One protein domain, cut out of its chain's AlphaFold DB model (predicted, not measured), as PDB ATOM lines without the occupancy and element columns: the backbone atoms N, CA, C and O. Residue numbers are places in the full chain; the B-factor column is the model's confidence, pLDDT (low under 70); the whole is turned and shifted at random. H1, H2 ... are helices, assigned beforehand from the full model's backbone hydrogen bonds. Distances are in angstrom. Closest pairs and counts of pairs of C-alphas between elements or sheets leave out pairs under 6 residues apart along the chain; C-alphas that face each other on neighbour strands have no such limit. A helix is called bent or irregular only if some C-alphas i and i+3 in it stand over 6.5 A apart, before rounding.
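What this domain is: This is residues 13 to 66 of the 67 residues of an uncharacterized protein of Eubacterium oxidoreducens (UniProt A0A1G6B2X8). This is a small three-helix bundle, up and down: the long helix H3 runs along the length of a rod, and the shorter H1 and H2 are laid lengthwise along it and along each other, so that the three helix centres make a triangle. The bundle is well aligned, with each helix touching the other two at a shallow tilt and tight turns joining one helix to the next. The printed part has 54 residues, with three named helices in the order H1, H2, H3 and no named strand, and its class is all helix. It is compact, with a radius of gyration of the C-alphas of 10.7 A, and the C-alphas span 35 by 16 by 16 A.

Where its parts are: Find C-alpha 44 at (-30.114, 34.277, 13.683); from there the longest helix, H3, residues 44 to 64, runs 30.3 A to C-alpha 64 at (-13.251, 58.861, 19.257). Go back to C-alpha 13 at (-21.801, 32.026, 19.992), where H1 begins; it takes residues 13 to 25 and is 18.2 A long. Between them in the chain is H2, residues 29 to 40, 17.8 A long. H2 is irregular, but only just: C-alphas 30 and 33 are 6.9 A apart.

How they stand to each other: Start from H3 and look at H1, which touches it; their closest C-alphas are those of Leu 23 and Ala 58, 5.5 A apart. These two helices run the same way at a shallow tilt of 17 degrees. H2 also touches H3, with residues 35 to 40 alone meeting residues 46 to 54 alone; the closest C-alphas, those of Ala 39 and Leu 47, are 4.2 A apart. H2 and H3 form a helical hairpin, running opposite ways at a shallow tilt of 20 degrees. H1 and H2 form another helical hairpin: they touch, run opposite ways at a shallow tilt of 20 degrees, and come closest at the C-alphas of Ala 20 and Ile 32, 5.7 A apart. Along the backbones of H1 and H3, each O i to N i+4 pair is within hydrogen-bond range; in H2, 6 of 8 are.

The domain as a whole: Look for the ends of the rod at Asp 43 and Gly 66, whose C-alphas are the two farthest apart, at 35.5 A. The first and last printed C-alphas, those of Phe 13 and Gly 66, are 30.2 A apart. The printed part has no cut, and the links from H1 to H2 and from H2 to H3 are both tight, with 3 residues each. In the B-factor column of this predicted model, the mean pLDDT of the printed part is 96.3, and no printed residue is under 70.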
ATOM      1  N   PHE A  13     -22.662  31.761  18.837       95.88
ATOM      2  CA  PHE A  13     -21.801  32.026  19.992       95.88
ATOM      3  C   PHE A  13     -20.470  32.665  19.593       95.88
ATOM      4  O   PHE A  13     -19.963  33.516  20.323       95.88
ATOM      5  N   SER A  14     -19.924  32.297  18.433       97.50
ATOM      6  CA  SER A  14     -18.712  32.909  17.883       97.50
ATOM      7  C   SER A  14     -18.929  34.389  17.568       97.50
ATOM      8  O   SER A  14     -18.111  35.222  17.960       97.50
ATOM      9  N   VAL A  15     -20.058  34.727  16.935       98.00
ATOM     10  CA  VAL A  15     -20.436  36.112  16.620       98.00
ATOM     11  C   VAL A  15     -20.635  36.930  17.900       98.00
ATOM     12  O   VAL A  15     -19.957  37.939  18.090       98.00
ATOM     13  N   MET A  16     -21.489  36.468  18.822       97.81
ATOM     14  CA  MET A  16     -21.739  37.181  20.084       97.81
ATOM     15  C   MET A  16     -20.461  37.331  20.923       97.81
ATOM     16  O   MET A  16     -20.198  38.397  21.483       97.81
ATOM     17  N   GLY A  17     -19.623  36.290  20.979       97.88
ATOM     18  CA  GLY A  17     -18.354  36.313  21.704       97.88
ATOM     19  C   GLY A  17     -17.344  37.300  21.115       97.88
ATOM     20  O   GLY A  17     -16.652  37.997  21.863       97.88
ATOM     21  N   TYR A  18     -17.277  37.406  19.784       98.25
ATOM     22  CA  TYR A  18     -16.457  38.410  19.110       98.25
ATOM     23  C   TYR A  18     -16.946  39.831  19.421       98.25
ATOM     24  O   TYR A  18     -16.145  40.666  19.850       98.25
ATOM     25  N   THR A  19     -18.252  40.088  19.297       98.06
ATOM     26  CA  THR A  19     -18.850  41.397  19.605       98.06
ATOM     27  C   THR A  19     -18.625  41.794  21.063       98.06
ATOM     28  O   THR A  19     -18.157  42.899  21.337       98.06
ATOM     29  N   ALA A  20     -18.837  40.877  22.013       98.31
ATOM     30  CA  ALA A  20     -18.564  41.124  23.429       98.31
ATOM     31  C   ALA A  20     -17.088  41.486  23.681       98.31
ATOM     32  O   ALA A  20     -16.780  42.377  24.473       98.31
ATOM     33  N   LYS A  21     -16.152  40.830  22.980       98.00
ATOM     34  CA  LYS A  21     -14.718  41.136  23.074       98.00
ATOM     35  C   LYS A  21     -14.380  42.519  22.511       98.00
ATOM     36  O   LYS A  21     -13.525  43.194  23.087       98.00
ATOM     37  N   ALA A  22     -15.021  42.935  21.418       97.69
ATOM     38  CA  ALA A  22     -14.863  44.277  20.854       97.69
ATOM     39  C   ALA A  22     -15.341  45.348  21.847       97.69
ATOM     40  O   ALA A  22     -14.566  46.235  22.201       97.69
ATOM     41  N   LEU A  23     -16.549  45.192  22.400       98.06
ATOM     42  CA  LEU A  23     -17.090  46.086  23.431       98.06
ATOM     43  C   LEU A  23     -16.157  46.200  24.645       98.06
ATOM     44  O   LEU A  23     -15.843  47.304  25.088       98.06
ATOM     45  N   ARG A  24     -15.630  45.070  25.139       97.44
ATOM     46  CA  ARG A  24     -14.676  45.045  26.261       97.44
ATOM     47  C   ARG A  24     -13.411  45.857  25.998       97.44
ATOM     48  O   ARG A  24     -12.970  46.607  26.860       97.44
ATOM     49  N   ARG A  25     -12.828  45.728  24.803       96.38
ATOM     50  CA  ARG A  25     -11.606  46.461  24.413       96.38
ATOM     51  C   ARG A  25     -11.810  47.971  24.350       96.38
ATOM     52  O   ARG A  25     -10.878  48.737  24.592       96.38
ATOM     53  N   GLU A  26     -13.030  48.389  24.056       96.81
ATOM     54  CA  GLU A  26     -13.413  49.797  24.003       96.81
ATOM     55  C   GLU A  26     -14.001  50.299  25.337       96.81
ATOM     56  O   GLU A  26     -14.423  51.450  25.446       96.81
ATOM     57  N   GLY A  27     -13.999  49.469  26.389       96.50
ATOM     58  CA  GLY A  27     -14.509  49.825  27.714       96.50
ATOM     59  C   GLY A  27     -16.023  50.052  27.728       96.50
ATOM     60  O   GLY A  27     -16.487  51.015  28.333       96.50
ATOM     61  N   LEU A  28     -16.777  49.244  26.981       97.06
ATOM     62  CA  LEU A  28     -18.248  49.202  26.937       97.06
ATOM     63  C   LEU A  28     -18.767  47.912  27.589       97.06
ATOM     64  O   LEU A  28     -19.627  47.221  27.049       97.06
ATOM     65  N   GLU A  29     -18.184  47.525  28.723       97.00
ATOM     66  CA  GLU A  29     -18.535  46.268  29.398       97.00
ATOM     67  C   GLU A  29     -19.981  46.260  29.899       97.00
ATOM     68  O   GLU A  29     -20.626  45.217  29.872       97.00
ATOM     69  N   ASP A  30     -20.510  47.429  30.265       97.50
ATOM     70  CA  ASP A  30     -21.896  47.631  30.696       97.50
ATOM     71  C   ASP A  30     -22.926  47.301  29.605       97.50
ATOM     72  O   ASP A  30     -24.090  47.048  29.905       97.50
ATOM     73  N   LYS A  31     -22.498  47.269  28.339       97.88
ATOM     74  CA  LYS A  31     -23.349  46.977  27.181       97.88
ATOM     75  C   LYS A  31     -23.402  45.509  26.796       97.88
ATOM     76  O   LYS A  31     -24.218  45.133  25.959       97.88
ATOM     77  N   ILE A  32     -22.551  44.677  27.389       98.00
ATOM     78  CA  ILE A  32     -22.434  43.271  27.001       98.00
ATOM     79  C   ILE A  32     -23.690  42.487  27.384       98.00
ATOM     80  O   ILE A  32     -24.204  41.752  26.545       98.00
ATOM     81  N   ASP A  33     -24.201  42.663  28.604       98.06
ATOM     82  CA  ASP A  33     -25.403  41.950  29.055       98.06
ATOM     83  C   ASP A  33     -26.630  42.335  28.211       98.06
ATOM     84  O   ASP A  33     -27.315  41.461  27.680       98.06
ATOM     85  N   GLU A  34     -26.821  43.637  27.966       98.19
ATOM     86  CA  GLU A  34     -27.879  44.175  27.094       98.19
ATOM     87  C   GLU A  34     -27.799  43.586  25.670       98.19
ATOM     88  O   GLU A  34     -28.812  43.182  25.091       98.19
ATOM     89  N   MET A  35     -26.586  43.484  25.113       98.19
ATOM     90  CA  MET A  35     -26.344  42.892  23.795       98.19
ATOM     91  C   MET A  35     -26.737  41.413  23.758       98.19
ATOM     92  O   MET A  35     -27.422  40.992  22.824       98.19
ATOM     93  N   TYR A  36     -26.364  40.631  24.778       98.06
ATOM     94  CA  TYR A  36     -26.716  39.212  24.856       98.06
ATOM     95  C   TYR A  36     -28.222  38.991  24.967       98.06
ATOM     96  O   TYR A  36     -28.743  38.095  24.298       98.06
ATOM     97  N   GLU A  37     -28.921  39.782  25.784       98.12
ATOM     98  CA  GLU A  37     -30.378  39.693  25.914       98.12
ATOM     99  C   GLU A  37     -31.068  40.002  24.580       98.12
ATOM    100  O   GLU A  37     -31.920  39.237  24.119       98.12
ATOM    101  N   ARG A  38     -30.651  41.077  23.900       98.25
ATOM    102  CA  ARG A  38     -31.218  41.464  22.600       98.25
ATOM    103  C   ARG A  38     -30.917  40.435  21.512       98.25
ATOM    104  O   ARG A  38     -31.823  40.083  20.754       98.25
ATOM    105  N   ALA A  39     -29.692  39.917  21.450       97.38
ATOM    106  CA  ALA A  39     -29.278  38.951  20.432       97.38
ATOM    107  C   ALA A  39     -30.034  37.616  20.553       97.38
ATOM    108  O   ALA A  39     -30.369  37.012  19.536       97.38
ATOM    109  N   GLN A  40     -30.356  37.187  21.779       96.19
ATOM    110  CA  GLN A  40     -31.081  35.939  22.060       96.19
ATOM    111  C   GLN A  40     -32.608  36.060  21.947       96.19
ATOM    112  O   GLN A  40     -33.301  35.046  21.970       96.19
ATOM    113  N   SER A  41     -33.150  37.274  21.811       96.25
ATOM    114  CA  SER A  41     -34.602  37.509  21.762       96.25
ATOM    115  C   SER A  41     -35.279  37.122  20.435       96.25
ATOM    116  O   SER A  41     -36.505  37.183  20.331       96.25
ATOM    117  N   GLY A  42     -34.506  36.715  19.425       93.94
ATOM    118  CA  GLY A  42     -34.996  36.464  18.071       93.94
ATOM    119  C   GLY A  42     -34.268  35.332  17.354       93.94
ATOM    120  O   GLY A  42     -33.704  34.430  17.970       93.94
ATOM    121  N   ASP A  43     -34.311  35.371  16.025       97.31
ATOM    122  CA  ASP A  43     -33.630  34.403  15.170       97.31
ATOM    123  C   ASP A  43     -32.160  34.785  14.910       97.31
ATOM    124  O   ASP A  43     -31.612  35.744  15.457       97.31
ATOM    125  N   TYR A  44     -31.500  34.017  14.047       96.50
ATOM    126  CA  TYR A  44     -30.114  34.277  13.683       96.50
ATOM    127  C   TYR A  44     -29.917  35.630  12.974       96.50
ATOM    128  O   TYR A  44     -28.901  36.287  13.189       96.50
ATOM    129  N   ASN A  45     -30.888  36.091  12.174       97.19
ATOM    130  CA  ASN A  45     -30.803  37.410  11.541       97.19
ATOM    131  C   ASN A  45     -30.892  38.522  12.587       97.19
ATOM    132  O   ASN A  45     -30.123  39.478  12.522       97.19
ATOM    133  N   ASN A  46     -31.775  38.381  13.581       98.00
ATOM    134  CA  ASN A  46     -31.827  39.287  14.724       98.00
ATOM    135  C   ASN A  46     -30.481  39.334  15.457       98.00
ATOM    136  O   ASN A  46     -29.964  40.420  15.707       98.00
ATOM    137  N   LEU A  47     -29.883  38.173  15.740       97.75
ATOM    138  CA  LEU A  47     -28.558  38.095  16.355       97.75
ATOM    139  C   LEU A  47     -27.511  38.869  15.548       97.75
ATOM    140  O   LEU A  47     -26.751  39.636  16.135       97.75
ATOM    141  N   LEU A  48     -27.480  38.699  14.222       97.50
ATOM    142  CA  LEU A  48     -26.542  39.412  13.354       97.50
ATOM    143  C   LEU A  48     -26.774  40.926  13.375       97.50
ATOM    144  O   LEU A  48     -25.814  41.674  13.544       97.50
ATOM    145  N   CYS A  49     -28.023  41.376  13.242       97.94
ATOM    146  CA  CYS A  49     -28.373  42.797  13.284       97.94
ATOM    147  C   CYS A  49     -27.972  43.438  14.617       97.94
ATOM    148  O   CYS A  49     -27.329  44.485  14.626       97.94
ATOM    149  N   VAL A  50     -28.299  42.783  15.734       98.31
ATOM    150  CA  VAL A  50     -27.905  43.241  17.071       98.31
ATOM    151  C   VAL A  50     -26.381  43.294  17.170       98.31
ATOM    152  O   VAL A  50     -25.826  44.326  17.529       98.31
ATOM    153  N   CYS A  51     -25.675  42.225  16.800       98.00
ATOM    154  CA  CYS A  51     -24.217  42.191  16.894       98.00
ATOM    155  C   CYS A  51     -23.538  43.264  16.029       98.00
ATOM    156  O   CYS A  51     -22.543  43.830  16.476       98.00
ATOM    157  N   MET A  52     -24.069  43.570  14.838       97.62
ATOM    158  CA  MET A  52     -23.571  44.657  13.987       97.62
ATOM    159  C   MET A  52     -23.743  46.030  14.647       97.62
ATOM    160  O   MET A  52     -22.787  46.797  14.679       97.62
ATOM    161  N   GLU A  53     -24.899  46.309  15.258       98.31
ATOM    162  CA  GLU A  53     -25.151  47.575  15.970       98.31
ATOM    163  C   GLU A  53     -24.107  47.832  17.075       98.31
ATOM    164  O   GLU A  53     -23.546  48.924  17.185       98.31
ATOM    165  N   TYR A  54     -23.778  46.810  17.869       98.31
ATOM    166  CA  TYR A  54     -22.768  46.943  18.927       98.31
ATOM    167  C   TYR A  54     -21.329  46.990  18.393       98.31
ATOM    168  O   TYR A  54     -20.460  47.589  19.033       98.31
ATOM    169  N   ILE A  55     -21.052  46.391  17.230       97.88
ATOM    170  CA  ILE A  55     -19.764  46.546  16.539       97.88
ATOM    171  C   ILE A  55     -19.582  47.984  16.058       97.88
ATOM    172  O   ILE A  55     -18.501  48.548  16.246       97.88
ATOM    173  N   ASP A  56     -20.626  48.597  15.504       97.75
ATOM    174  CA  ASP A  56     -20.601  50.005  15.113       97.75
ATOM    175  C   ASP A  56     -20.364  50.904  16.328       97.75
ATOM    176  O   ASP A  56     -19.433  51.709  16.308       97.75
ATOM    177  N   MET A  57     -21.067  50.668  17.439       97.38
ATOM    178  CA  MET A  57     -20.843  51.399  18.693       97.38
ATOM    179  C   MET A  57     -19.396  51.270  19.207       97.38
ATOM    180  O   MET A  57     -18.786  52.249  19.650       97.38
ATOM    181  N   ALA A  58     -18.810  50.068  19.141       97.25
ATOM    182  CA  ALA A  58     -17.410  49.856  19.503       97.25
ATOM    183  C   ALA A  58     -16.461  50.614  18.558       97.25
ATOM    184  O   ALA A  58     -15.506  51.245  19.010       97.25
ATOM    185  N   ASN A  59     -16.730  50.592  17.250       96.75
ATOM    186  CA  ASN A  59     -15.954  51.326  16.252       96.75
ATOM    187  C   ASN A  59     -16.040  52.847  16.451       96.75
ATOM    188  O   ASN A  59     -15.018  53.522  16.348       96.75
ATOM    189  N   GLU A  60     -17.214  53.394  16.768       96.38
ATOM    190  CA  GLU A  60     -17.386  54.815  17.087       96.38
ATOM    191  C   GLU A  60     -16.536  55.220  18.292       96.38
ATOM    192  O   GLU A  60     -15.819  56.224  18.243       96.38
ATOM    193  N   LYS A  61     -16.542  54.400  19.351       95.50
ATOM    194  CA  LYS A  61     -15.721  54.652  20.538       95.50
ATOM    195  C   LYS A  61     -14.227  54.535  20.241       95.50
ATOM    196  O   LYS A  61     -13.467  55.384  20.698       95.50
ATOM    197  N   ALA A  62     -13.813  53.557  19.436       93.81
ATOM    198  CA  ALA A  62     -12.428  53.424  18.992       93.81
ATOM    199  C   ALA A  62     -11.966  54.665  18.206       93.81
ATOM    200  O   ALA A  62     -10.927  55.244  18.521       93.81
ATOM    201  N   ASN A  63     -12.782  55.134  17.255       92.75
ATOM    202  CA  ASN A  63     -12.491  56.325  16.454       92.75
ATOM    203  C   ASN A  63     -12.403  57.592  17.323       92.75
ATOM    204  O   ASN A  63     -11.533  58.434  17.109       92.75
ATOM    205  N   ALA A  64     -13.269  57.726  18.334       89.75
ATOM    206  CA  ALA A  64     -13.251  58.861  19.257       89.75
ATOM    207  C   ALA A  64     -11.982  58.916  20.131       89.75
ATOM    208  O   ALA A  64     -11.617  59.990  20.608       89.75
ATOM    209  N   ARG A  65     -11.289  57.784  20.332       79.38
ATOM    210  CA  ARG A  65     -10.004  57.729  21.051       79.38
ATOM    211  C   ARG A  65      -8.792  58.083  20.180       79.38
ATOM    212  O   ARG A  65      -7.696  58.179  20.724       79.38
ATOM    213  N   GLY A  66      -8.980  58.322  18.879       70.06
ATOM    214  CA  GLY A  66      -7.907  58.722  17.963       70.06
ATOM    215  C   GLY A  66      -6.875  57.628  17.671       70.06
ATOM    216  O   GLY A  66      -5.719  57.961  17.418       70.06
TER     217      GLY A  66